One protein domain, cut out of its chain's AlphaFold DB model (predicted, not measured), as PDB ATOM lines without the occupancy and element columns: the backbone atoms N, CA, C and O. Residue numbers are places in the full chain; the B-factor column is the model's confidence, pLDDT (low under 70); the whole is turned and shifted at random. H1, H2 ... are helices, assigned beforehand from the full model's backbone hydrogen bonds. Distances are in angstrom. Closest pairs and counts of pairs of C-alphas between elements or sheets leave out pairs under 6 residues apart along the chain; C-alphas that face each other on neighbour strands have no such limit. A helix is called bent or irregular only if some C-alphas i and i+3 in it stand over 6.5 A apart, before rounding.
ATOM      1  N   ARG A   2     -16.449 -80.010  77.974       56.66
ATOM      2  CA  ARG A   2     -17.651 -79.588  77.206       56.66
ATOM      3  C   ARG A   2     -17.590 -78.155  76.639       56.66
ATOM      4  O   ARG A   2     -17.952 -77.965  75.488       56.66
ATOM      5  N   VAL A   3     -17.068 -77.190  77.403       61.12
ATOM      6  CA  VAL A   3     -16.968 -75.773  76.982       61.12
ATOM      7  C   VAL A   3     -16.063 -75.595  75.755       61.12
ATOM      8  O   VAL A   3     -16.473 -74.943  74.807       61.12
ATOM      9  N   ASN A   4     -14.894 -76.247  75.708       63.62
ATOM     10  CA  ASN A   4     -13.969 -76.141  74.565       63.62
ATOM     11  C   ASN A   4     -14.551 -76.693  73.257       63.62
ATOM     12  O   ASN A   4     -14.208 -76.210  72.184       63.62
ATOM     13  N   VAL A   5     -15.411 -77.711  73.332       63.53
ATOM     14  CA  VAL A   5     -16.045 -78.304  72.146       63.53
ATOM     15  C   VAL A   5     -17.137 -77.385  71.597       63.53
ATOM     16  O   VAL A   5     -17.238 -77.177  70.389       63.53
ATOM     17  N   GLU A   6     -17.932 -76.805  72.489       63.44
ATOM     18  CA  GLU A   6     -18.980 -75.847  72.144       63.44
ATOM     19  C   GLU A   6     -18.388 -74.548  71.576       63.44
ATOM     20  O   GLU A   6     -18.814 -74.078  70.525       63.44
ATOM     21  N   LEU A   7     -17.322 -74.040  72.196       69.88
ATOM     22  CA  LEU A   7     -16.566 -72.883  71.724       69.88
ATOM     23  C   LEU A   7     -15.966 -73.113  70.326       69.88
ATOM     24  O   LEU A   7     -16.131 -72.279  69.438       69.88
ATOM     25  N   ASN A   8     -15.336 -74.274  70.104       68.44
ATOM     26  CA  ASN A   8     -14.790 -74.648  68.795       68.44
ATOM     27  C   ASN A   8     -15.871 -74.783  67.721       68.44
ATOM     28  O   ASN A   8     -15.665 -74.391  66.574       68.44
ATOM     29  N   THR A   9     -17.046 -75.285  68.091       65.38
ATOM     30  CA  THR A   9     -18.191 -75.333  67.178       65.38
ATOM     31  C   THR A   9     -18.597 -73.926  66.740       65.38
ATOM     32  O   THR A   9     -18.779 -73.678  65.548       65.38
ATOM     33  N   CYS A  10     -18.685 -72.989  67.685       66.56
ATOM     34  CA  CYS A  10     -19.045 -71.602  67.398       66.56
ATOM     35  C   CYS A  10     -18.002 -70.914  66.514       66.56
ATOM     36  O   CYS A  10     -18.367 -70.224  65.568       66.56
ATOM     37  N   LEU A  11     -16.710 -71.154  66.762       69.31
ATOM     38  CA  LEU A  11     -15.621 -70.652  65.918       69.31
ATOM     39  C   LEU A  11     -15.768 -71.111  64.463       69.31
ATOM     40  O   LEU A  11     -15.677 -70.293  63.548       69.31
ATOM     41  N   VAL A  12     -16.036 -72.402  64.246       68.75
ATOM     42  CA  VAL A  12     -16.239 -72.963  62.901       68.75
ATOM     43  C   VAL A  12     -17.487 -72.378  62.237       68.75
ATOM     44  O   VAL A  12     -17.450 -72.073  61.045       68.75
ATOM     45  N   ALA A  13     -18.572 -72.198  62.989       66.38
ATOM     46  CA  ALA A  13     -19.804 -71.583  62.500       66.38
ATOM     47  C   ALA A  13     -19.576 -70.139  62.035       66.38
ATOM     48  O   ALA A  13     -19.813 -69.819  60.873       66.38
ATOM     49  N   ILE A  14     -19.014 -69.301  62.906       68.19
ATOM     50  CA  ILE A  14     -18.712 -67.890  62.641       68.19
ATOM     51  C   ILE A  14     -17.767 -67.741  61.436       68.19
ATOM     52  O   ILE A  14     -17.985 -66.904  60.554       68.19
ATOM     53  N   GLN A  15     -16.733 -68.583  61.352       68.12
ATOM     54  CA  GLN A  15     -15.791 -68.565  60.232       68.12
ATOM     55  C   GLN A  15     -16.441 -68.997  58.908       68.12
ATOM     56  O   GLN A  15     -16.037 -68.528  57.846       68.12
ATOM     57  N   ARG A  16     -17.433 -69.893  58.938       67.69
ATOM     58  CA  ARG A  16     -18.188 -70.283  57.740       67.69
ATOM     59  C   ARG A  16     -19.165 -69.195  57.316       67.69
ATOM     60  O   ARG A  16     -19.164 -68.841  56.144       67.69
ATOM     61  N   THR A  17     -19.942 -68.635  58.242       63.78
ATOM     62  CA  THR A  17     -20.906 -67.566  57.942       63.78
ATOM     63  C   THR A  17     -20.213 -66.322  57.399       63.78
ATOM     64  O   THR A  17     -20.663 -65.766  56.408       63.78
ATOM     65  N   SER A  18     -19.079 -65.914  57.975       63.50
ATOM     66  CA  SER A  18     -18.313 -64.759  57.472       63.50
ATOM     67  C   SER A  18     -17.785 -64.924  56.038       63.50
ATOM     68  O   SER A  18     -17.370 -63.938  55.436       63.50
ATOM     69  N   LYS A  19     -17.802 -66.147  55.491       63.69
ATOM     70  CA  LYS A  19     -17.417 -66.471  54.108       63.69
ATOM     71  C   LYS A  19     -18.616 -66.665  53.170       63.69
ATOM     72  O   LYS A  19     -18.406 -66.916  51.987       63.69
ATOM     73  N   GLN A  20     -19.845 -66.619  53.682       60.41
ATOM     74  CA  GLN A  20     -21.067 -66.725  52.885       60.41
ATOM     75  C   GLN A  20     -21.554 -65.326  52.496       60.41
ATOM     76  O   GLN A  20     -21.477 -64.395  53.291       60.41
ATOM     77  N   GLU A  21     -22.075 -65.183  51.279       55.09
ATOM     78  CA  GLU A  21     -22.740 -63.961  50.822       55.09
ATOM     79  C   GLU A  21     -24.241 -64.228  50.607       55.09
ATOM     80  O   GLU A  21     -24.586 -65.306  50.112       55.09
ATOM     81  N   PRO A  22     -25.139 -63.271  50.926       61.19
ATOM     82  CA  PRO A  22     -24.871 -61.938  51.481       61.19
ATOM     83  C   PRO A  22     -24.912 -61.891  53.025       61.19
ATOM     84  O   PRO A  22     -25.830 -62.420  53.643       61.19
ATOM     85  N   VAL A  23     -23.963 -61.174  53.641       64.81
ATOM     86  CA  VAL A  23     -23.961 -60.814  55.077       64.81
ATOM     87  C   VAL A  23     -23.836 -59.295  55.191       64.81
ATOM     88  O   VAL A  23     -23.016 -58.688  54.499       64.81
ATOM     89  N   SER A  24     -24.646 -58.655  56.042       70.62
ATOM     90  CA  SER A  24     -24.562 -57.203  56.238       70.62
ATOM     91  C   SER A  24     -23.223 -56.800  56.879       70.62
ATOM     92  O   SER A  24     -22.602 -57.583  57.598       70.62
ATOM     93  N   ALA A  25     -22.762 -55.563  56.664       74.94
ATOM     94  CA  ALA A  25     -21.519 -55.083  57.281       74.94
ATOM     95  C   ALA A  25     -21.576 -55.114  58.824       74.94
ATOM     96  O   ALA A  25     -20.582 -55.440  59.474       74.94
ATOM     97  N   ALA A  26     -22.747 -54.826  59.403       72.88
ATOM     98  CA  ALA A  26     -22.971 -54.889  60.844       72.88
ATOM     99  C   ALA A  26     -22.881 -56.331  61.364       72.88
ATOM    100  O   ALA A  26     -22.160 -56.593  62.325       72.88
ATOM    101  N   ASP A  27     -23.539 -57.282  60.698       75.44
ATOM    102  CA  ASP A  27     -23.484 -58.694  61.089       75.44
ATOM    103  C   ASP A  27     -22.076 -59.266  60.913       75.44
ATOM    104  O   ASP A  27     -21.576 -59.968  61.787       75.44
ATOM    105  N   SER A  28     -21.389 -58.904  59.827       74.94
ATOM    106  CA  SER A  28     -19.995 -59.290  59.591       74.94
ATOM    107  C   SER A  28     -19.082 -58.802  60.719       74.94
ATOM    108  O   SER A  28     -18.267 -59.570  61.235       74.94
ATOM    109  N   ARG A  29     -19.256 -57.555  61.174       77.25
ATOM    110  CA  ARG A  29     -18.506 -56.995  62.305       77.25
ATOM    111  C   ARG A  29     -18.788 -57.742  63.610       77.25
ATOM    112  O   ARG A  29     -17.843 -58.135  64.291       77.25
ATOM    113  N   THR A  30     -20.052 -57.993  63.935       80.12
ATOM    114  CA  THR A  30     -20.438 -58.710  65.162       80.12
ATOM    115  C   THR A  30     -19.956 -60.155  65.162       80.12
ATOM    116  O   THR A  30     -19.463 -60.644  66.179       80.12
ATOM    117  N   LEU A  31     -19.990 -60.827  64.013       77.62
ATOM    118  CA  LEU A  31     -19.414 -62.159  63.847       77.62
ATOM    119  C   LEU A  31     -17.893 -62.147  64.053       77.62
ATOM    120  O   LEU A  31     -17.371 -63.006  64.758       77.62
ATOM    121  N   ARG A  32     -17.170 -61.153  63.523       77.88
ATOM    122  CA  ARG A  32     -15.724 -61.002  63.780       77.88
ATOM    123  C   ARG A  32     -15.428 -60.764  65.265       77.88
ATOM    124  O   ARG A  32     -14.517 -61.393  65.797       77.88
ATOM    125  N   LEU A  33     -16.213 -59.932  65.950       80.81
ATOM    126  CA  LEU A  33     -16.086 -59.720  67.399       80.81
ATOM    127  C   LEU A  33     -16.318 -61.011  68.189       80.81
ATOM    128  O   LEU A  33     -15.520 -61.356  69.061       80.81
ATOM    129  N   ALA A  34     -17.372 -61.758  67.853       81.75
ATOM    130  CA  ALA A  34     -17.652 -63.053  68.463       81.75
ATOM    131  C   ALA A  34     -16.508 -64.052  68.214       81.75
ATOM    132  O   ALA A  34     -16.139 -64.801  69.118       81.75
ATOM    133  N   TYR A  35     -15.893 -64.024  67.026       80.44
ATOM    134  CA  TYR A  35     -14.726 -64.845  66.697       80.44
ATOM    135  C   TYR A  35     -13.512 -64.512  67.571       80.44
ATOM    136  O   TYR A  35     -12.936 -65.403  68.194       80.44
ATOM    137  N   VAL A  36     -13.130 -63.233  67.632       81.75
ATOM    138  CA  VAL A  36     -12.005 -62.745  68.451       81.75
ATOM    139  C   VAL A  36     -12.219 -63.128  69.912       81.75
ATOM    140  O   VAL A  36     -11.342 -63.732  70.530       81.75
ATOM    141  N   LEU A  37     -13.413 -62.854  70.441       85.75
ATOM    142  CA  LEU A  37     -13.778 -63.175  71.814       85.75
ATOM    143  C   LEU A  37     -13.713 -64.684  72.085       85.75
ATOM    144  O   LEU A  37     -13.149 -65.099  73.096       85.75
ATOM    145  N   ALA A  38     -14.215 -65.518  71.173       84.12
ATOM    146  CA  ALA A  38     -14.105 -66.966  71.297       84.12
ATOM    147  C   ALA A  38     -12.646 -67.440  71.309       84.12
ATOM    148  O   ALA A  38     -12.295 -68.278  72.135       84.12
ATOM    149  N   ARG A  39     -11.771 -66.893  70.456       85.12
ATOM    150  CA  ARG A  39     -10.338 -67.246  70.444       85.12
ATOM    151  C   ARG A  39      -9.620 -66.819  71.724       85.12
ATOM    152  O   ARG A  39      -8.791 -67.571  72.229       85.12
ATOM    153  N   LEU A  40      -9.955 -65.655  72.272       85.25
ATOM    154  CA  LEU A  40      -9.413 -65.185  73.550       85.25
ATOM    155  C   LEU A  40      -9.875 -66.054  74.718       85.25
ATOM    156  O   LEU A  40      -9.065 -66.431  75.563       85.25
ATOM    157  N   ILE A  41     -11.157 -66.423  74.749       87.81
ATOM    158  CA  ILE A  41     -11.692 -67.359  75.742       87.81
ATOM    159  C   ILE A  41     -10.989 -68.713  75.615       87.81
ATOM    160  O   ILE A  41     -10.566 -69.269  76.625       87.81
ATOM    161  N   GLU A  42     -10.813 -69.229  74.395       85.94
ATOM    162  CA  GLU A  42     -10.104 -70.489  74.155       85.94
ATOM    163  C   GLU A  42      -8.689 -70.443  74.725       85.94
ATOM    164  O   GLU A  42      -8.304 -71.327  75.493       85.94
ATOM    165  N   CYS A  43      -7.928 -69.398  74.387       87.19
ATOM    166  CA  CYS A  43      -6.560 -69.259  74.866       87.19
ATOM    167  C   CYS A  43      -6.531 -69.123  76.394       87.19
ATOM    168  O   CYS A  43      -5.690 -69.726  77.053       87.19
ATOM    169  N   SER A  44      -7.473 -68.385  76.979       86.00
ATOM    170  CA  SER A  44      -7.464 -68.141  78.417       86.00
ATOM    171  C   SER A  44      -7.835 -69.410  79.189       86.00
ATOM    172  O   SER A  44      -7.290 -69.672  80.253       86.00
ATOM    173  N   LEU A  45      -8.690 -70.269  78.626       86.12
ATOM    174  CA  LEU A  45      -8.962 -71.599  79.181       86.12
ATOM    175  C   LEU A  45      -7.746 -72.542  79.108       86.12
ATOM    176  O   LEU A  45      -7.663 -73.472  79.910       86.12
ATOM    177  N   LEU A  46      -6.814 -72.324  78.170       87.69
ATOM    178  CA  LEU A  46      -5.528 -73.039  78.106       87.69
ATOM    179  C   LEU A  46      -4.492 -72.482  79.094       87.69
ATOM    180  O   LEU A  46      -3.617 -73.227  79.538       87.69
ATOM    181  N   TYR A  47      -4.610 -71.203  79.453       89.62
ATOM    182  CA  TYR A  47      -3.742 -70.494  80.394       89.62
ATOM    183  C   TYR A  47      -4.578 -69.861  81.520       89.62
ATOM    184  O   TYR A  47      -4.795 -68.647  81.503       89.62
ATOM    185  N   PRO A  48      -5.083 -70.652  82.492       85.88
ATOM    186  CA  PRO A  48      -6.032 -70.178  83.504       85.88
ATOM    187  C   PRO A  48      -5.538 -68.993  84.337       85.88
ATOM    188  O   PRO A  48      -6.344 -68.216  84.831       85.88
ATOM    189  N   GLU A  49      -4.224 -68.816  84.470       86.81
ATOM    190  CA  GLU A  49      -3.605 -67.653  85.103       86.81
ATOM    191  C   GLU A  49      -3.940 -66.325  84.410       86.81
ATOM    192  O   GLU A  49      -3.849 -65.278  85.045       86.81
ATOM    193  N   LEU A  50      -4.343 -66.348  83.135       87.25
ATOM    194  CA  LEU A  50      -4.821 -65.179  82.394       87.25
ATOM    195  C   LEU A  50      -6.278 -64.821  82.720       87.25
ATOM    196  O   LEU A  50      -6.709 -63.709  82.418       87.25
ATOM    197  N   LEU A  51      -7.028 -65.737  83.343       84.50
ATOM    198  CA  LEU A  51      -8.426 -65.561  83.730       84.50
ATOM    199  C   LEU A  51      -8.540 -65.192  85.206       84.50
ATOM    200  O   LEU A  51      -8.418 -66.032  86.096       84.50
ATOM    201  N   ASP A  52      -8.880 -63.936  85.463       83.06
ATOM    202  CA  ASP A  52      -9.380 -63.528  86.767       83.06
ATOM    203  C   ASP A  52     -10.867 -63.912  86.943       83.06
ATOM    204  O   ASP A  52     -11.531 -64.471  86.060       83.06
ATOM    205  N   GLN A  53     -11.424 -63.612  88.118       85.56
ATOM    206  CA  GLN A  53     -12.828 -63.904  88.410       85.56
ATOM    207  C   GLN A  53     -13.789 -63.186  87.452       85.56
ATOM    208  O   GLN A  53     -14.813 -63.758  87.066       85.56
ATOM    209  N   ALA A  54     -13.462 -61.960  87.037       87.19
ATOM    210  CA  ALA A  54     -14.282 -61.200  86.104       87.19
ATOM    211  C   ALA A  54     -14.293 -61.851  84.711       87.19
ATOM    212  O   ALA A  54     -15.361 -62.033  84.121       87.19
ATOM    213  N   GLY A  55     -13.136 -62.285  84.213       86.06
ATOM    214  CA  GLY A  55     -12.983 -63.013  82.959       86.06
ATOM    215  C   GLY A  55     -13.719 -64.355  82.959       86.06
ATOM    216  O   GLY A  55     -14.352 -64.706  81.959       86.06
ATOM    217  N   MET A  56     -13.744 -65.078  84.086       87.56
ATOM    218  CA  MET A  56     -14.544 -66.305  84.219       87.56
ATOM    219  C   MET A  56     -16.050 -66.031  84.096       87.56
ATOM    220  O   MET A  56     -16.759 -66.748  83.385       87.56
ATOM    221  N   VAL A  57     -16.548 -64.969  84.739       90.38
ATOM    222  CA  VAL A  57     -17.959 -64.558  84.635       90.38
ATOM    223  C   VAL A  57     -18.307 -64.153  83.202       90.38
ATOM    224  O   VAL A  57     -19.347 -64.559  82.682       90.38
ATOM    225  N   LEU A  58     -17.439 -63.386  82.543       89.81
ATOM    226  CA  LEU A  58     -17.632 -62.961  81.156       89.81
ATOM    227  C   LEU A  58     -17.595 -64.141  80.181       89.81
ATOM    228  O   LEU A  58     -18.414 -64.194  79.268       89.81
ATOM    229  N   THR A  59     -16.740 -65.133  80.431       87.75
ATOM    230  CA  THR A  59     -16.721 -66.397  79.683       87.75
ATOM    231  C   THR A  59     -18.058 -67.127  79.809       87.75
ATOM    232  O   THR A  59     -18.643 -67.539  78.809       87.75
ATOM    233  N   ALA A  60     -18.599 -67.247  81.025       87.00
ATOM    234  CA  ALA A  60     -19.902 -67.875  81.236       87.00
ATOM    235  C   ALA A  60     -21.042 -67.106  80.543       87.00
ATOM    236  O   ALA A  60     -21.917 -67.727  79.936       87.00
ATOM    237  N   ARG A  61     -21.017 -65.766  80.590       88.81
ATOM    238  CA  ARG A  61     -21.984 -64.898  79.893       88.81
ATOM    239  C   ARG A  61     -21.901 -65.046  78.378       88.81
ATOM    240  O   ARG A  61     -22.942 -65.163  77.743       88.81
ATOM    241  N   TYR A  62     -20.693 -65.106  77.819       87.62
ATOM    242  CA  TYR A  62     -20.486 -65.366  76.396       87.62
ATOM    243  C   TYR A  62     -21.115 -66.699  75.987       87.62
ATOM    244  O   TYR A  62     -21.924 -66.743  75.064       87.62
ATOM    245  N   MET A  63     -20.818 -67.775  76.724       81.56
ATOM    246  CA  MET A  63     -21.383 -69.095  76.435       81.56
ATOM    247  C   MET A  63     -22.913 -69.111  76.555       81.56
ATOM    248  O   MET A  63     -23.578 -69.786  75.776       81.56
ATOM    249  N   ALA A  64     -23.491 -68.380  77.513       82.56
ATOM    250  CA  ALA A  64     -24.941 -68.254  77.642       82.56
ATOM    251  C   ALA A  64     -25.565 -67.508  76.452       82.56
ATOM    252  O   ALA A  64     -26.542 -67.996  75.892       82.56
ATOM    253  N   LEU A  65     -24.971 -66.384  76.037       80.69
ATOM    254  CA  LEU A  65     -25.424 -65.588  74.893       80.69
ATOM    255  C   LEU A  65     -25.379 -66.409  73.597       80.69
ATOM    256  O   LEU A  65     -26.357 -66.486  72.860       80.69
ATOM    257  N   VAL A  66     -24.263 -67.096  73.359       75.38
ATOM    258  CA  VAL A  66     -24.094 -68.022  72.234       75.38
ATOM    259  C   VAL A  66     -25.190 -69.086  72.220       75.38
ATOM    260  O   VAL A  66     -25.831 -69.274  71.198       75.38
ATOM    261  N   ARG A  67     -25.469 -69.742  73.353       73.69
ATOM    262  CA  ARG A  67     -26.527 -70.767  73.440       73.69
ATOM    263  C   ARG A  67     -27.928 -70.225  73.184       73.69
ATOM    264  O   ARG A  67     -28.785 -70.973  72.731       73.69
ATOM    265  N   GLN A  68     -28.175 -68.974  73.560       72.81
ATOM    266  CA  GLN A  68     -29.484 -68.340  73.430       72.81
ATOM    267  C   GLN A  68     -29.773 -67.900  71.995       72.81
ATOM    268  O   GLN A  68     -30.921 -67.989  71.572       72.81
ATOM    269  N   HIS A  69     -28.749 -67.460  71.256       67.75
ATOM    270  CA  HIS A  69     -28.932 -66.779  69.969       67.75
ATOM    271  C   HIS A  69     -28.307 -67.503  68.766       67.75
ATOM    272  O   HIS A  69     -28.674 -67.216  67.628       67.75
ATOM    273  N   LEU A  70     -27.384 -68.451  68.969       59.75
ATOM    274  CA  LEU A  70     -26.869 -69.310  67.898       59.75
ATOM    275  C   LEU A  70     -27.616 -70.645  67.933       59.75
ATOM    276  O   LEU A  70     -27.368 -71.505  68.780       59.75
ATOM    277  N   VAL A  71     -28.564 -70.798  67.009       49.50
ATOM    278  CA  VAL A  71     -29.369 -72.014  66.872       49.50
ATOM    279  C   VAL A  71     -28.484 -73.174  66.422       49.50
ATOM    280  O   VAL A  71     -27.816 -73.102  65.399       49.50
ATOM    281  N   VAL A  72     -28.497 -74.253  67.202       41.88
ATOM    282  CA  VAL A  72     -27.999 -75.576  66.805       41.88
ATOM    283  C   VAL A  72     -29.189 -76.305  66.184       41.88
ATOM    284  O   VAL A  72     -30.256 -76.329  66.806       41.88
ATOM    285  N   PRO A  73     -29.079 -76.891  64.989       38.56
ATOM    286  CA  PRO A  73     -30.227 -77.422  64.292       38.56
ATOM    287  C   PRO A  73     -30.543 -78.786  64.899       38.56
ATOM    288  O   PRO A  73     -29.741 -79.727  64.913       38.56
ATOM    289  N   THR A  74     -31.740 -78.925  65.430       37.09
ATOM    290  CA  THR A  74     -32.254 -80.238  65.792       37.09
ATOM    291  C   THR A  74     -32.880 -80.877  64.564       37.09
ATOM    292  O   THR A  74     -34.101 -80.887  64.434       37.09
ATOM    293  N   ASP A  75     -32.063 -81.451  63.682       35.94
ATOM    294  CA  ASP A  75     -32.581 -82.488  62.795       35.94
ATOM    295  C   ASP A  75     -32.801 -83.737  63.640       35.94
ATOM    296  O   ASP A  75     -31.876 -84.280  64.249       35.94
ATOM    297  N   GLY A  76     -34.065 -84.140  63.749       40.31
ATOM    298  CA  GLY A  76     -34.523 -85.178  64.656       40.31
ATOM    299  C   GLY A  76     -33.772 -86.498  64.504       40.31
ATOM    300  O   GLY A  76     -34.209 -87.366  63.763       40.31
ATOM    301  N   GLN A  77     -32.710 -86.699  65.285       34.75
ATOM    302  CA  GLN A  77     -32.214 -88.002  65.716       34.75
ATOM    303  C   GLN A  77     -31.594 -87.905  67.112       34.75
ATOM    304  O   GLN A  77     -30.823 -87.008  67.445       34.75
ATOM    305  N   ARG A  78     -31.986 -88.859  67.956       39.16
ATOM    306  CA  ARG A  78     -31.595 -88.988  69.360       39.16
ATOM    307  C   ARG A  78     -30.087 -89.228  69.505       39.16
ATOM    308  O   ARG A  78     -29.579 -90.222  68.999       39.16
ATOM    309  N   GLY A  79     -29.423 -88.411  70.323       32.91
ATOM    310  CA  GLY A  79     -28.156 -88.769  70.970       32.91
ATOM    311  C   GLY A  79     -27.320 -87.560  71.417       32.91
ATOM    312  O   GLY A  79     -27.119 -86.649  70.618       32.91
ATOM    313  N   PRO A  80     -26.785 -87.533  72.656       38.44
ATOM    314  CA  PRO A  80     -25.908 -86.469  73.127       38.44
ATOM    315  C   PRO A  80     -24.506 -86.706  72.560       38.44
ATOM    316  O   PRO A  80     -23.645 -87.287  73.217       38.44
ATOM    317  N   SER A  81     -24.272 -86.307  71.312       36.25
ATOM    318  CA  SER A  81     -22.934 -86.355  70.733       36.25
ATOM    319  C   SER A  81     -22.568 -85.021  70.105       36.25
ATOM    320  O   SER A  81     -23.365 -84.355  69.454       36.25
ATOM    321  N   ILE A  82     -21.305 -84.679  70.295       38.69
ATOM    322  CA  ILE A  82     -20.556 -83.556  69.730       38.69
ATOM    323  C   ILE A  82     -20.734 -83.436  68.194       38.69
ATOM    324  O   ILE A  82     -20.509 -82.373  67.624       38.69
ATOM    325  N   ALA A  83     -21.224 -84.485  67.522       30.53
ATOM    326  CA  ALA A  83     -21.567 -84.489  66.102       30.53
ATOM    327  C   ALA A  83     -22.866 -83.729  65.746       30.53
ATOM    328  O   ALA A  83     -23.050 -83.392  64.578       30.53
ATOM    329  N   GLY A  84     -23.735 -83.425  66.720       32.19
ATOM    330  CA  GLY A  84     -24.938 -82.593  66.537       32.19
ATOM    331  C   GLY A  84     -24.678 -81.084  66.603       32.19
ATOM    332  O   GLY A  84     -25.542 -80.300  66.250       32.19
ATOM    333  N   LEU A  85     -23.479 -80.676  67.023       37.78
ATOM    334  CA  LEU A  85     -23.050 -79.276  67.055       37.78
ATOM    335  C   LEU A  85     -22.365 -78.869  65.731       37.78
ATOM    336  O   LEU A  85     -22.445 -77.724  65.306       37.78
ATOM    337  N   GLY A  86     -21.751 -79.828  65.026       37.44
ATOM    338  CA  GLY A  86     -21.027 -79.608  63.764       37.44
ATOM    339  C   GLY A  86     -21.874 -79.591  62.482       37.44
ATOM    340  O   GLY A  86     -21.320 -79.385  61.397       37.44
ATOM    341  N   ARG A  87     -23.193 -79.796  62.567       34.78
ATOM    342  CA  ARG A  87     -24.132 -79.563  61.458       34.78
ATOM    343  C   ARG A  87     -25.071 -78.441  61.887       34.78
ATOM    344  O   ARG A  87     -25.584 -78.521  62.985       34.78
ATOM    345  N   GLN A  88     -25.148 -77.407  61.045       41.94
ATOM    346  CA  GLN A  88     -25.926 -76.150  61.067       41.94
ATOM    347  C   GLN A  88     -26.061 -75.377  62.394       41.94
ATOM    348  O   GLN A  88     -27.152 -75.178  62.910       41.94
ATOM    349  N   ALA A  89     -24.999 -74.684  62.796       43.41
ATOM    350  CA  ALA A  89     -25.223 -73.301  63.224       43.41
ATOM    351  C   ALA A  89     -25.725 -72.480  62.014       43.41
ATOM    352  O   ALA A  89     -24.998 -71.681  61.428       43.41
ATOM    353  N   GLU A  90     -26.938 -72.780  61.549       45.09
ATOM    354  CA  GLU A  90     -27.730 -71.848  60.773       45.09
ATOM    355  C   GLU A  90     -28.107 -70.769  61.773       45.09
ATOM    356  O   GLU A  90     -28.864 -71.005  62.711       45.09
ATOM    357  N   LEU A  91     -27.509 -69.593  61.601       43.75
ATOM    358  CA  LEU A  91     -28.062 -68.356  62.127       43.75
ATOM    359  C   LEU A  91     -29.534 -68.316  61.725       43.75
ATOM    360  O   LEU A  91     -29.853 -68.095  60.558       43.75
ATOM    361  N   ALA A  92     -30.411 -68.698  62.650       40.25
ATOM    362  CA  ALA A  92     -31.758 -69.067  62.284       40.25
ATOM    363  C   ALA A  92     -32.529 -67.856  61.753       40.25
ATOM    364  O   ALA A  92     -32.669 -66.829  62.410       40.25
ATOM    365  N   ALA A  93     -33.112 -68.080  60.578       37.19
ATOM    366  CA  ALA A  93     -34.411 -67.575  60.146       37.19
ATOM    367  C   ALA A  93     -34.553 -66.112  59.694       37.19
ATOM    368  O   ALA A  93     -35.625 -65.745  59.215       37.19
ATOM    369  N   SER A  94     -33.507 -65.291  59.702       40.88
ATOM    370  CA  SER A  94     -33.506 -64.040  58.935       40.88
ATOM    371  C   SER A  94     -32.075 -63.710  58.537       40.88
ATOM    372  O   SER A  94     -31.154 -64.082  59.247       40.88
ATOM    373  N   ASN A  95     -31.845 -63.043  57.410       51.53
ATOM    374  CA  ASN A  95     -30.503 -62.692  56.924       51.53
ATOM    375  C   ASN A  95     -29.752 -61.670  57.824       51.53
ATOM    376  O   ASN A  95     -28.988 -60.857  57.308       51.53
ATOM    377  N   GLN A  96     -30.044 -61.628  59.129       59.69
ATOM    378  CA  GLN A  96     -29.613 -60.634  60.106       59.69
ATOM    379  C   GLN A  96     -29.476 -61.281  61.492       59.69
ATOM    380  O   GLN A  96     -30.307 -62.103  61.887       59.69
ATOM    381  N   LEU A  97     -28.439 -60.903  62.242       68.94
ATOM    382  CA  LEU A  97     -28.316 -61.264  63.656       68.94
ATOM    383  C   LEU A  97     -29.351 -60.491  64.482       68.94
ATOM    384  O   LEU A  97     -29.646 -59.329  64.201       68.94
ATOM    385  N   GLU A  98     -29.854 -61.104  65.553       73.38
ATOM    386  CA  GLU A  98     -30.739 -60.411  66.489       73.38
ATOM    387  C   GLU A  98     -30.022 -59.211  67.145       73.38
ATOM    388  O   GLU A  98     -28.873 -59.353  67.579       73.38
ATOM    389  N   PRO A  99     -30.678 -58.045  67.311       79.19
ATOM    390  CA  PRO A  99     -30.071 -56.880  67.966       79.19
ATOM    391  C   PRO A  99     -29.517 -57.174  69.369       79.19
ATOM    392  O   PRO A  99     -28.441 -56.701  69.723       79.19
ATOM    393  N   ALA A 100     -30.197 -58.032  70.138       77.00
ATOM    394  CA  ALA A 100     -29.738 -58.457  71.460       77.00
ATOM    395  C   ALA A 100     -28.389 -59.201  71.416       77.00
ATOM    396  O   ALA A 100     -27.581 -59.085  72.341       77.00
ATOM    397  N   PHE A 101     -28.111 -59.929  70.331       80.38
ATOM    398  CA  PHE A 101     -26.828 -60.593  70.130       80.38
ATOM    399  C   PHE A 101     -25.717 -59.590  69.806       80.38
ATOM    400  O   PHE A 101     -24.633 -59.690  70.379       80.38
ATOM    401  N   HIS A 102     -25.994 -58.596  68.949       80.81
ATOM    402  CA  HIS A 102     -25.066 -57.490  68.663       80.81
ATOM    403  C   HIS A 102     -24.630 -56.787  69.949       80.81
ATOM    404  O   HIS A 102     -23.442 -56.759  70.278       80.81
ATOM    405  N   GLU A 103     -25.600 -56.290  70.715       85.75
ATOM    406  CA  GLU A 103     -25.349 -55.556  71.959       85.75
ATOM    407  C   GLU A 103     -24.630 -56.426  72.999       85.75
ATOM    408  O   GLU A 103     -23.670 -55.987  73.643       85.75
ATOM    409  N   GLY A 104     -25.053 -57.686  73.135       87.38
ATOM    410  CA  GLY A 104     -24.447 -58.642  74.055       87.38
ATOM    411  C   GLY A 104     -22.978 -58.920  73.735       87.38
ATOM    412  O   GLY A 104     -22.137 -58.874  74.638       87.38
ATOM    413  N   ILE A 105     -22.647 -59.176  72.466       86.50
ATOM    414  CA  ILE A 105     -21.270 -59.442  72.032       86.50
ATOM    415  C   ILE A 105     -20.390 -58.210  72.224       86.50
ATOM    416  O   ILE A 105     -19.306 -58.339  72.795       86.50
ATOM    417  N   GLU A 106     -20.843 -57.023  71.812       87.69
ATOM    418  CA  GLU A 106     -20.063 -55.790  71.970       87.69
ATOM    419  C   GLU A 106     -19.755 -55.493  73.444       87.69
ATOM    420  O   GLU A 106     -18.610 -55.182  73.795       87.69
ATOM    421  N   MET A 107     -20.751 -55.635  74.325       90.38
ATOM    422  CA  MET A 107     -20.586 -55.415  75.762       90.38
ATOM    423  C   MET A 107     -19.602 -56.416  76.378       90.38
ATOM    424  O   MET A 107     -18.700 -56.014  77.121       90.38
ATOM    425  N   ILE A 108     -19.761 -57.714  76.092       91.00
ATOM    426  CA  ILE A 108     -18.889 -58.752  76.658       91.00
ATOM    427  C   ILE A 108     -17.466 -58.593  76.125       91.00
ATOM    428  O   ILE A 108     -16.528 -58.652  76.917       91.00
ATOM    429  N   HIS A 109     -17.298 -58.341  74.826       89.38
ATOM    430  CA  HIS A 109     -15.990 -58.120  74.214       89.38
ATOM    431  C   HIS A 109     -15.254 -56.954  74.874       89.38
ATOM    432  O   HIS A 109     -14.121 -57.121  75.323       89.38
ATOM    433  N   ARG A 110     -15.909 -55.793  75.009       88.44
ATOM    434  CA  ARG A 110     -15.309 -54.608  75.638       88.44
ATOM    435  C   ARG A 110     -14.876 -54.887  77.076       88.44
ATOM    436  O   ARG A 110     -13.755 -54.558  77.451       88.44
ATOM    437  N   ALA A 111     -15.750 -55.507  77.869       90.31
ATOM    438  CA  ALA A 111     -15.444 -55.836  79.258       90.31
ATOM    439  C   ALA A 111     -14.297 -56.854  79.366       90.31
ATOM    440  O   ALA A 111     -13.401 -56.689  80.192       90.31
ATOM    441  N   PHE A 112     -14.299 -57.883  78.515       90.25
ATOM    442  CA  PHE A 112     -13.273 -58.922  78.519       90.25
ATOM    443  C   PHE A 112     -11.910 -58.350  78.133       90.25
ATOM    444  O   PHE A 112     -10.942 -58.541  78.865       90.25
ATOM    445  N   MET A 113     -11.845 -57.590  77.038       88.00
ATOM    446  CA  MET A 113     -10.612 -56.954  76.574       88.00
ATOM    447  C   MET A 113     -10.058 -55.963  77.590       88.00
ATOM    448  O   MET A 113      -8.856 -55.970  77.836       88.00
ATOM    449  N   SER A 114     -10.916 -55.159  78.225       89.06
ATOM    450  CA  SER A 114     -10.488 -54.228  79.272       89.06
ATOM    451  C   SER A 114      -9.796 -54.951  80.429       89.06
ATOM    452  O   SER A 114      -8.723 -54.527  80.852       89.06
ATOM    453  N   ASN A 115     -10.377 -56.047  80.927       88.00
ATOM    454  CA  ASN A 115      -9.786 -56.815  82.028       88.00
ATOM    455  C   ASN A 115      -8.494 -57.518  81.596       88.00
ATOM    456  O   ASN A 115      -7.495 -57.492  82.311       88.00
ATOM    457  N   PHE A 116      -8.504 -58.114  80.404       87.25
ATOM    458  CA  PHE A 116      -7.356 -58.823  79.855       87.25
ATOM    459  C   PHE A 116      -6.149 -57.892  79.660       87.25
ATOM    460  O   PHE A 116      -5.048 -58.192  80.126       87.25
ATOM    461  N   LEU A 117      -6.365 -56.725  79.045       88.56
ATOM    462  CA  LEU A 117      -5.332 -55.710  78.827       88.56
ATOM    463  C   LEU A 117      -4.815 -55.115  80.135       88.56
ATOM    464  O   LEU A 117      -3.604 -54.980  80.290       88.56
ATOM    465  N   ALA A 118      -5.706 -54.813  81.085       88.69
ATOM    466  CA  ALA A 118      -5.302 -54.326  82.401       88.69
ATOM    467  C   ALA A 118      -4.392 -55.337  83.117       88.69
ATOM    468  O   ALA A 118      -3.401 -54.949  83.732       88.69
ATOM    469  N   GLY A 119      -4.680 -56.636  82.979       88.31
ATOM    470  CA  GLY A 119      -3.824 -57.703  83.487       88.31
ATOM    471  C   GLY A 119      -2.427 -57.698  82.861       88.31
ATOM    472  O   GLY A 119      -1.441 -57.724  83.590       88.31
ATOM    473  N   ILE A 120      -2.325 -57.618  81.530       87.44
ATOM    474  CA  ILE A 120      -1.022 -57.569  80.840       87.44
ATOM    475  C   ILE A 120      -0.242 -56.307  81.232       87.44
ATOM    476  O   ILE A 120       0.954 -56.377  81.493       87.44
ATOM    477  N   GLN A 121      -0.901 -55.151  81.313       88.56
ATOM    478  CA  GLN A 121      -0.258 -53.898  81.724       88.56
ATOM    479  C   GLN A 121       0.243 -53.955  83.171       88.56
ATOM    480  O   GLN A 121       1.335 -53.469  83.465       88.56
ATOM    481  N   ALA A 122      -0.514 -54.582  84.075       88.69
ATOM    482  CA  ALA A 122      -0.060 -54.825  85.440       88.69
ATOM    483  C   ALA A 122       1.180 -55.733  85.469       88.69
ATOM    484  O   ALA A 122       2.116 -55.454  86.218       88.69
ATOM    485  N   ASP A 123       1.225 -56.760  84.616       87.75
ATOM    486  CA  ASP A 123       2.389 -57.638  84.477       87.75
ATOM    487  C   ASP A 123       3.621 -56.866  83.950       87.75
ATOM    488  O   ASP A 123       4.715 -56.998  84.499       87.75
ATOM    489  N   VAL A 124       3.450 -55.978  82.960       84.31
ATOM    490  CA  VAL A 124       4.512 -55.078  82.447       84.31
ATOM    491  C   VAL A 124       5.085 -54.191  83.558       84.31
ATOM    492  O   VAL A 124       6.306 -54.079  83.713       84.31
ATOM    493  N   ILE A 125       4.218 -53.574  84.363       85.00
ATOM    494  CA  ILE A 125       4.626 -52.746  85.507       85.00
ATOM    495  C   ILE A 125       5.336 -53.608  86.561       85.00
ATOM    496  O   ILE A 125       6.358 -53.201  87.121       85.00
ATOM    497  N   GLY A 126       4.829 -54.816  86.814       84.06
ATOM    498  CA  GLY A 126       5.432 -55.792  87.719       84.06
ATOM    499  C   GLY A 126       6.857 -56.164  87.313       84.06
ATOM    500  O   GLY A 126       7.757 -56.140  88.152       84.06
ATOM    501  N   LEU A 127       7.086 -56.432  86.026       79.31
ATOM    502  CA  LEU A 127       8.422 -56.689  85.482       79.31
ATOM    503  C   LEU A 127       9.328 -55.465  85.642       79.31
ATOM    504  O   LEU A 127      10.440 -55.578  86.149       79.31
ATOM    505  N   SER A 128       8.828 -54.286  85.277       79.69
ATOM    506  CA  SER A 128       9.611 -53.042  85.285       79.69
ATOM    507  C   SER A 128      10.028 -52.602  86.691       79.69
ATOM    508  O   SER A 128      11.107 -52.051  86.880       79.69
ATOM    509  N   THR A 129       9.180 -52.840  87.694       80.50
ATOM    510  CA  THR A 129       9.449 -52.464  89.095       80.50
ATOM    511  C   THR A 129      10.396 -53.426  89.805       80.50
ATOM    512  O   THR A 129      11.093 -53.022  90.736       80.50
ATOM    513  N   ARG A 130      10.418 -54.694  89.385       72.00
ATOM    514  CA  ARG A 130      11.304 -55.732  89.928       72.00
ATOM    515  C   ARG A 130      12.627 -55.827  89.186       72.00
ATOM    516  O   ARG A 130      13.580 -56.380  89.730       72.00
ATOM    517  N   ALA A 131      12.689 -55.281  87.976       62.62
ATOM    518  CA  ALA A 131      13.929 -55.130  87.248       62.62
ATOM    519  C   ALA A 131      14.924 -54.278  88.063       62.62
ATOM    520  O   ALA A 131      14.537 -53.276  88.677       62.62
ATOM    521  N   PRO A 132      16.218 -54.641  88.085       59.25
ATOM    522  CA  PRO A 132      17.241 -53.774  88.650       59.25
ATOM    523  C   PRO A 132      17.217 -52.402  87.957       59.25
ATOM    524  O   PRO A 132      16.832 -52.286  86.798       59.25
ATOM    525  N   ARG A 133      17.667 -51.344  88.653       57.94
ATOM    526  CA  ARG A 133      17.704 -49.960  88.115       57.94
ATOM    527  C   ARG A 133      18.395 -49.844  86.744       57.94
ATOM    528  O   ARG A 133      18.123 -48.891  86.022       57.94
ATOM    529  N   SER A 134      19.269 -50.793  86.410       57.47
ATOM    530  CA  SER A 134      19.722 -51.089  85.051       57.47
ATOM    531  C   SER A 134      19.258 -52.508  84.683       57.47
ATOM    532  O   SER A 134      19.924 -53.462  85.102       57.47
ATOM    533  N   PRO A 135      18.126 -52.680  83.978       62.06
ATOM    534  CA  PRO A 135      17.734 -53.998  83.493       62.06
ATOM    535  C   PRO A 135      18.840 -54.549  82.590       62.06
ATOM    536  O   PRO A 135      19.472 -53.792  81.848       62.06
ATOM    537  N   ASP A 136      19.083 -55.854  82.665       71.44
ATOM    538  CA  ASP A 136      19.831 -56.529  81.608       71.44
ATOM    539  C   ASP A 136      19.050 -56.456  80.280       71.44
ATOM    540  O   ASP A 136      17.857 -56.129  80.244       71.44
ATOM    541  N   GLU A 137      19.746 -56.699  79.167       73.06
ATOM    542  CA  GLU A 137      19.151 -56.624  77.825       73.06
ATOM    543  C   GLU A 137      17.933 -57.555  77.687       73.06
ATOM    544  O   GLU A 137      16.950 -57.189  77.039       73.06
ATOM    545  N   ASP A 138      17.953 -58.702  78.371       77.75
ATOM    546  CA  ASP A 138      16.878 -59.694  78.357       77.75
ATOM    547  C   ASP A 138      15.604 -59.175  79.043       77.75
ATOM    548  O   ASP A 138      14.505 -59.287  78.489       77.75
ATOM    549  N   THR A 139      15.720 -58.539  80.213       74.62
ATOM    550  CA  THR A 139      14.571 -57.962  80.926       74.62
ATOM    551  C   THR A 139      13.946 -56.817  80.132       74.62
ATOM    552  O   THR A 139      12.722 -56.748  80.000       74.62
ATOM    553  N   ALA A 140      14.773 -55.937  79.557       77.69
ATOM    554  CA  ALA A 140      14.295 -54.845  78.710       77.69
ATOM    555  C   ALA A 140      13.582 -55.372  77.451       77.69
ATOM    556  O   ALA A 140      12.532 -54.851  77.067       77.69
ATOM    557  N   PHE A 141      14.105 -56.443  76.847       82.50
ATOM    558  CA  PHE A 141      13.484 -57.107  75.703       82.50
ATOM    559  C   PHE A 141      12.113 -57.705  76.053       82.50
ATOM    560  O   PHE A 141      11.144 -57.488  75.322       82.50
ATOM    561  N   VAL A 142      11.994 -58.414  77.182       83.44
ATOM    562  CA  VAL A 142      10.721 -59.015  77.619       83.44
ATOM    563  C   VAL A 142       9.663 -57.945  77.904       83.44
ATOM    564  O   VAL A 142       8.517 -58.104  77.479       83.44
ATOM    565  N   VAL A 143      10.037 -56.842  78.562       83.19
ATOM    566  CA  VAL A 143       9.136 -55.699  78.798       83.19
ATOM    567  C   VAL A 143       8.646 -55.116  77.470       83.19
ATOM    568  O   VAL A 143       7.437 -54.996  77.273       83.19
ATOM    569  N   GLY A 144       9.550 -54.858  76.519       84.38
ATOM    570  CA  GLY A 144       9.176 -54.358  75.193       84.38
ATOM    571  C   GLY A 144       8.245 -55.310  74.431       84.38
ATOM    572  O   GLY A 144       7.261 -54.878  73.832       84.38
ATOM    573  N   MET A 145       8.483 -56.622  74.502       86.69
ATOM    574  CA  MET A 145       7.601 -57.623  73.885       86.69
ATOM    575  C   MET A 145       6.212 -57.669  74.535       86.69
ATOM    576  O   MET A 145       5.209 -57.860  73.838       86.69
ATOM    577  N   ALA A 146       6.123 -57.464  75.850       86.12
ATOM    578  CA  ALA A 146       4.853 -57.382  76.566       86.12
ATOM    579  C   ALA A 146       4.059 -56.118  76.212       86.12
ATOM    580  O   ALA A 146       2.852 -56.210  75.985       86.12
ATOM    581  N   GLU A 147       4.725 -54.975  76.052       87.44
ATOM    582  CA  GLU A 147       4.105 -53.743  75.553       87.44
ATOM    583  C   GLU A 147       3.594 -53.898  74.116       87.44
ATOM    584  O   GLU A 147       2.447 -53.555  73.826       87.44
ATOM    585  N   VAL A 148       4.395 -54.479  73.215       87.19
ATOM    586  CA  VAL A 148       3.971 -54.770  71.833       87.19
ATOM    587  C   VAL A 148       2.761 -55.703  71.821       87.19
ATOM    588  O   VAL A 148       1.801 -55.477  71.083       87.19
ATOM    589  N   THR A 149       2.771 -56.728  72.672       87.25
ATOM    590  CA  THR A 149       1.653 -57.666  72.814       87.25
ATOM    591  C   THR A 149       0.389 -56.947  73.292       87.25
ATOM    592  O   THR A 149      -0.669 -57.116  72.686       87.25
ATOM    593  N   ALA A 150       0.493 -56.094  74.317       86.62
ATOM    594  CA  ALA A 150      -0.621 -55.291  74.820       86.62
ATOM    595  C   ALA A 150      -1.175 -54.336  73.752       86.62
ATOM    596  O   ALA A 150      -2.388 -54.261  73.573       86.62
ATOM    597  N   ASN A 151      -0.306 -53.662  72.995       85.00
ATOM    598  CA  ASN A 151      -0.707 -52.754  71.918       85.00
ATOM    599  C   ASN A 151      -1.450 -53.487  70.794       85.00
ATOM    600  O   ASN A 151      -2.490 -53.017  70.329       85.00
ATOM    601  N   ASN A 152      -0.975 -54.671  70.403       83.38
ATOM    602  CA  ASN A 152      -1.651 -55.498  69.403       83.38
ATOM    603  C   ASN A 152      -3.019 -55.995  69.899       83.38
ATOM    604  O   ASN A 152      -3.988 -55.987  69.140       83.38
ATOM    605  N   PHE A 153      -3.137 -56.373  71.177       84.25
ATOM    606  CA  PHE A 153      -4.438 -56.678  71.779       84.25
ATOM    607  C   PHE A 153      -5.346 -55.441  71.850       84.25
ATOM    608  O   PHE A 153      -6.532 -55.549  71.550       84.25
ATOM    609  N   SER A 154      -4.813 -54.258  72.165       83.19
ATOM    610  CA  SER A 154      -5.578 -53.002  72.189       83.19
ATOM    611  C   SER A 154      -6.136 -52.651  70.814       83.19
ATOM    612  O   SER A 154      -7.309 -52.308  70.699       83.19
ATOM    613  N   ALA A 155      -5.347 -52.835  69.753       78.44
ATOM    614  CA  ALA A 155      -5.813 -52.646  68.382       78.44
ATOM    615  C   ALA A 155      -6.987 -53.580  68.023       78.44
ATOM    616  O   ALA A 155      -7.854 -53.211  67.235       78.44
ATOM    617  N   MET A 156      -7.053 -54.773  68.630       76.69
ATOM    618  CA  MET A 156      -8.202 -55.674  68.494       76.69
ATOM    619  C   MET A 156      -9.397 -55.269  69.375       76.69
ATOM    620  O   MET A 156     -10.528 -55.602  69.034       76.69
ATOM    621  N   ALA A 157      -9.182 -54.543  70.478       72.19
ATOM    622  CA  ALA A 157     -10.249 -54.051  71.354       72.19
ATOM    623  C   ALA A 157     -11.038 -52.891  70.719       72.19
ATOM    624  O   ALA A 157     -12.266 -52.843  70.830       72.19
ATOM    625  N   ASP A 158     -10.344 -52.009  69.995       69.12
ATOM    626  CA  ASP A 158     -10.885 -50.796  69.364       69.12
ATOM    627  C   ASP A 158     -11.655 -51.056  68.056       69.12
ATOM    628  O   ASP A 158     -11.806 -50.150  67.234       69.12
ATOM    629  N   PHE A 159     -12.169 -52.279  67.858       61.91
ATOM    630  CA  PHE A 159     -12.782 -52.820  66.631       61.91
ATOM    631  C   PHE A 159     -14.112 -52.139  66.225       61.91
ATOM    632  O   PHE A 159     -15.179 -52.748  66.091       61.91
ATOM    633  N   SER A 160     -14.046 -50.830  66.015       46.84
ATOM    634  CA  SER A 160     -15.091 -49.947  65.520       46.84
ATOM    635  C   SER A 160     -15.067 -49.807  63.994       46.84
ATOM    636  O   SER A 160     -16.065 -49.367  63.433       46.84
ATOM    637  N   GLY A 161     -14.004 -50.250  63.300       43.66
ATOM    638  CA  GLY A 161     -13.974 -50.141  61.835       43.66
ATOM    639  C   GLY A 161     -12.795 -50.722  61.044       43.66
ATOM    640  O   GLY A 161     -12.748 -50.478  59.845       43.66
ATOM    641  N   ALA A 162     -11.848 -51.464  61.628       43.31
ATOM    642  CA  ALA A 162     -10.695 -51.957  60.863       43.31
ATOM    643  C   ALA A 162     -10.905 -53.386  60.325       43.31
ATOM    644  O   ALA A 162     -11.209 -54.313  61.076       43.31
ATOM    645  N   ASP A 163     -10.693 -53.556  59.018       53.59
ATOM    646  CA  ASP A 163     -10.618 -54.830  58.291       53.59
ATOM    647  C   ASP A 163      -9.394 -55.660  58.719       53.59
ATOM    648  O   ASP A 163      -8.452 -55.892  57.964       53.59
ATOM    649  N   LEU A 164      -9.372 -56.124  59.966       56.03
ATOM    650  CA  LEU A 164      -8.419 -57.146  60.376       56.03
ATOM    651  C   LEU A 164      -8.871 -58.469  59.763       56.03
ATOM    652  O   LEU A 164      -9.936 -59.001  60.096       56.03
ATOM    653  N   ALA A 165      -8.067 -58.974  58.827       63.22
ATOM    654  CA  ALA A 165      -8.283 -60.278  58.232       63.22
ATOM    655  C   ALA A 165      -8.364 -61.326  59.350       63.22
ATOM    656  O   ALA A 165      -7.516 -61.359  60.247       63.22
ATOM    657  N   LEU A 166      -9.372 -62.203  59.290       64.19
ATOM    658  CA  LEU A 166      -9.528 -63.305  60.247       64.19
ATOM    659  C   LEU A 166      -8.246 -64.150  60.366       64.19
ATOM    660  O   LEU A 166      -7.970 -64.694  61.431       64.19
ATOM    661  N   ASP A 167      -7.436 -64.192  59.308       63.41
ATOM    662  CA  ASP A 167      -6.152 -64.895  59.263       63.41
ATOM    663  C   ASP A 167      -5.058 -64.247  60.134       63.41
ATOM    664  O   ASP A 167      -4.195 -64.931  60.677       63.41
ATOM    665  N   THR A 168      -5.096 -62.928  60.333       64.06
ATOM    666  CA  THR A 168      -4.194 -62.244  61.275       64.06
ATOM    667  C   THR A 168      -4.614 -62.527  62.720       64.06
ATOM    668  O   THR A 168      -3.777 -62.741  63.597       64.06
ATOM    669  N   ILE A 169      -5.927 -62.603  62.955       65.31
ATOM    670  CA  ILE A 169      -6.531 -62.894  64.261       65.31
ATOM    671  C   ILE A 169      -6.238 -64.342  64.695       65.31
ATOM    672  O   ILE A 169      -5.947 -64.595  65.868       65.31
ATOM    673  N   THR A 170      -6.282 -65.304  63.768       64.56
ATOM    674  CA  THR A 170      -6.054 -66.732  64.059       64.56
ATOM    675  C   THR A 170      -4.632 -67.037  64.514       64.56
ATOM    676  O   THR A 170      -4.469 -67.925  65.356       64.56
ATOM    677  N   GLY A 171      -3.637 -66.318  63.983       68.56
ATOM    678  CA  GLY A 171      -2.223 -66.502  64.307       68.56
ATOM    679  C   GLY A 171      -1.758 -65.735  65.546       68.56
ATOM    680  O   GLY A 171      -1.027 -66.292  66.362       68.56
ATOM    681  N   PHE A 172      -2.191 -64.481  65.724       81.19
ATOM    682  CA  PHE A 172      -1.675 -63.635  66.807       81.19
ATOM    683  C   PHE A 172      -2.206 -64.026  68.193       81.19
ATOM    684  O   PHE A 172      -1.424 -64.109  69.138       81.19
ATOM    685  N   ILE A 173      -3.514 -64.287  68.330       85.44
ATOM    686  CA  ILE A 173      -4.136 -64.518  69.647       85.44
ATOM    687  C   ILE A 173      -3.458 -65.666  70.419       85.44
ATOM    688  O   ILE A 173      -3.075 -65.438  71.566       85.44
ATOM    689  N   PRO A 174      -3.252 -66.871  69.845       86.25
ATOM    690  CA  PRO A 174      -2.635 -67.974  70.583       86.25
ATOM    691  C   PRO A 174      -1.224 -67.656  71.092       86.25
ATOM    692  O   PRO A 174      -0.925 -67.916  72.257       86.25
ATOM    693  N   GLU A 175      -0.373 -67.062  70.249       86.19
ATOM    694  CA  GLU A 175       1.005 -66.730  70.627       86.19
ATOM    695  C   GLU A 175       1.058 -65.584  71.639       86.19
ATOM    696  O   GLU A 175       1.787 -65.678  72.627       86.19
ATOM    697  N   GLY A 176       0.239 -64.543  71.456       88.00
ATOM    698  CA  GLY A 176       0.134 -63.439  72.409       88.00
ATOM    699  C   GLY A 176      -0.299 -63.917  73.796       88.00
ATOM    700  O   GLY A 176       0.287 -63.519  74.802       88.00
ATOM    701  N   CYS A 177      -1.265 -64.838  73.863       90.44
ATOM    702  CA  CYS A 177      -1.677 -65.445  75.126       90.44
ATOM    703  C   CYS A 177      -0.586 -66.317  75.746       90.44
ATOM    704  O   CYS A 177      -0.334 -66.223  76.943       90.44
ATOM    705  N   ARG A 178       0.087 -67.152  74.943       90.75
ATOM    706  CA  ARG A 178       1.194 -67.987  75.425       90.75
ATOM    707  C   ARG A 178       2.299 -67.136  76.044       90.75
ATOM    708  O   ARG A 178       2.812 -67.485  77.106       90.75
ATOM    709  N   PHE A 179       2.640 -66.025  75.395       90.38
ATOM    710  CA  PHE A 179       3.630 -65.079  75.891       90.38
ATOM    711  C   PHE A 179       3.176 -64.406  77.197       90.38
ATOM    712  O   PHE A 179       3.899 -64.465  78.190       90.38
ATOM    713  N   ALA A 180       1.962 -63.845  77.241       89.75
ATOM    714  CA  ALA A 180       1.421 -63.216  78.452       89.75
ATOM    715  C   ALA A 180       1.364 -64.194  79.643       89.75
ATOM    716  O   ALA A 180       1.725 -63.845  80.767       89.75
ATOM    717  N   ALA A 181       0.972 -65.444  79.390       91.19
ATOM    718  CA  ALA A 181       0.940 -66.501  80.393       91.19
ATOM    719  C   ALA A 181       2.339 -66.820  80.938       91.19
ATOM    720  O   ALA A 181       2.521 -66.951  82.148       91.19
ATOM    721  N   ALA A 182       3.339 -66.915  80.055       88.88
ATOM    722  CA  ALA A 182       4.725 -67.141  80.448       88.88
ATOM    723  C   ALA A 182       5.251 -66.008  81.342       88.88
ATOM    724  O   ALA A 182       5.817 -66.286  82.398       88.88
ATOM    725  N   VAL A 183       4.985 -64.751  80.973       88.06
ATOM    726  CA  VAL A 183       5.343 -63.577  81.784       88.06
ATOM    727  C   VAL A 183       4.705 -63.645  83.173       88.06
ATOM    728  O   VAL A 183       5.394 -63.496  84.182       88.06
ATOM    729  N   ARG A 184       3.399 -63.920  83.250       89.62
ATOM    730  CA  ARG A 184       2.682 -63.986  84.530       89.62
ATOM    731  C   ARG A 184       3.193 -65.107  85.436       89.62
ATOM    732  O   ARG A 184       3.322 -64.907  86.643       89.62
ATOM    733  N   ARG A 185       3.518 -66.276  84.871       88.19
ATOM    734  CA  ARG A 185       4.141 -67.384  85.618       88.19
ATOM    735  C   ARG A 185       5.498 -66.988  86.181       88.19
ATOM    736  O   ARG A 185       5.772 -67.280  87.342       88.19
ATOM    737  N   GLU A 186       6.315 -66.306  85.389       84.31
ATOM    738  CA  GLU A 186       7.633 -65.867  85.839       84.31
ATOM    739  C   GLU A 186       7.526 -64.852  86.982       84.31
ATOM    740  O   GLU A 186       8.156 -65.008  88.027       84.31
ATOM    741  N   LEU A 187       6.621 -63.877  86.865       84.44
ATOM    742  CA  LEU A 187       6.323 -62.941  87.952       84.44
ATOM    743  C   LEU A 187       5.848 -63.649  89.229       84.44
ATOM    744  O   LEU A 187       6.234 -63.253  90.336       84.44
ATOM    745  N   ALA A 188       5.029 -64.694  89.107       85.44
ATOM    746  CA  ALA A 188       4.593 -65.492  90.250       85.44
ATOM    747  C   ALA A 188       5.772 -66.228  90.915       85.44
ATOM    748  O   ALA A 188       5.913 -66.157  92.136       85.44
ATOM    749  N   ASN A 189       6.659 -66.846  90.128       81.56
ATOM    750  CA  ASN A 189       7.857 -67.539  90.622       81.56
ATOM    751  C   ASN A 189       8.813 -66.596  91.365       81.56
ATOM    752  O   ASN A 189       9.301 -66.923  92.450       81.56
ATOM    753  N   LEU A 190       9.026 -65.397  90.815       76.62
ATOM    754  CA  LEU A 190       9.832 -64.352  91.448       76.62
ATOM    755  C   LEU A 190       9.216 -63.875  92.771       76.62
ATOM    756  O   LEU A 190       9.943 -63.557  93.705       76.62
ATOM    757  N   SER A 191       7.882 -63.852  92.873       75.19
ATOM    758  CA  SER A 191       7.182 -63.468  94.111       75.19
ATOM    759  C   SER A 191       7.273 -64.532  95.203       75.19
ATOM    760  O   SER A 191       7.246 -64.192  96.376       75.19
ATOM    761  N   ALA A 192       7.321 -65.812  94.827       73.38
ATOM    762  CA  ALA A 192       7.358 -66.929  95.769       73.38
ATOM    763  C   ALA A 192       8.759 -67.182  96.355       73.38
ATOM    764  O   ALA A 192       8.889 -67.916  97.331       73.38
ATOM    765  N   SER A 193       9.792 -66.602  95.738       60.28
ATOM    766  CA  SER A 193      11.201 -66.776  96.116       60.28
ATOM    767  C   SER A 193      11.767 -65.599  96.928       60.28
ATOM    768  O   SER A 193      12.944 -65.632  97.285       60.28
ATOM    769  N   ALA A 194      10.953 -64.569  97.183       54.25
ATOM    770  CA  ALA A 194      11.278 -63.365  97.955       54.25
ATOM    771  C   ALA A 194      10.648 -63.426  99.353       54.25
ATOM    772  O   ALA A 194      11.299 -62.937 100.303       54.25
TER     773      ALA A 194
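This is residues 2 to 194 of the 194 residues of an uncharacterized protein of Pelomonas sp (UniProt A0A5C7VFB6). One long helix, H4, runs along the length of the domain, with H3 folded back along its first half and H5 along its second half. H2 and H6 cross H4 at a slant, H1 packs on H2 near one end, and the long loop between H3 and H4 is at that same end, its residues 76 to 81 sticking out. The printed part has 193 residues with six named helices, H1 to H6 in that order, and no named strand; the class is all helix. It is compact by its radius of gyration of the C-alphas, 18.9 A, with an elongated outline of 65 by 37 by 24 A.

H1 is residues 2 to 17, beginning at C-alpha 2 at (-17.651, -79.588, 77.206). H2 is residues 25 to 46, 31.8 A long, and H3 is residues 53 to 69. H4, residues 99 to 130, is 46.9 A long from C-alpha 99 at (-30.071, -56.880, 67.966). H5 is residues 137 to 157, 30.2 A long. H6, residues 166 to 192, is 39.5 A long and ends at C-alpha 192 at (7.358, -66.929, 95.769); it is neither bent nor irregular, but only just: C-alphas 171 and 174 are 6.5 A apart.

H4 is the hub and touches four helices. H3 and H4 form a helical hairpin with a shallow tilt of 21 degrees, the closest C-alphas, of Gly 55 and Phe 112, 6.0 A apart. H4 and H5 form another, at 13 degrees, closest at Val 124 and Val 143, 5.9 A. H2, H4 and H6 make a bundle, three helices that touch one another. H2 touches H4 with residues 27 to 37 alone, at a steep tilt of 44 degrees, closest at Thr 30 and His 102, 5.9 A. H6 touches H4 with residues 180 to 187 alone, closest at Asp 123 and Arg 184, 6.4 A. H2 and H6 touch at Cys 43 and Pro 174, 5.9 A, with a shallow tilt of 33 degrees, only just short of steep. H5 touches H6 at Thr 149 and Gly 176, 6.0 A. H1 and H2 are a helical hairpin, closest at Ile 14 and Leu 31, 5.9 A; H1 and H4 are apart. Every O i to N i+4 pair is within hydrogen-bond range in H1 to H5, and 20 of 23 in H6.

The two farthest C-alphas, of Gly 76 and Ser 134, are 67.2 A apart. The printed part has no cut. The link from H3 to H4 is long, 29 residues; the other links are short. The mean pLDDT of the printed part is 72.7, with residues 2 to 23, 69 to 97, 131 to 135, 158 to 171 and 193 to 194 under 70.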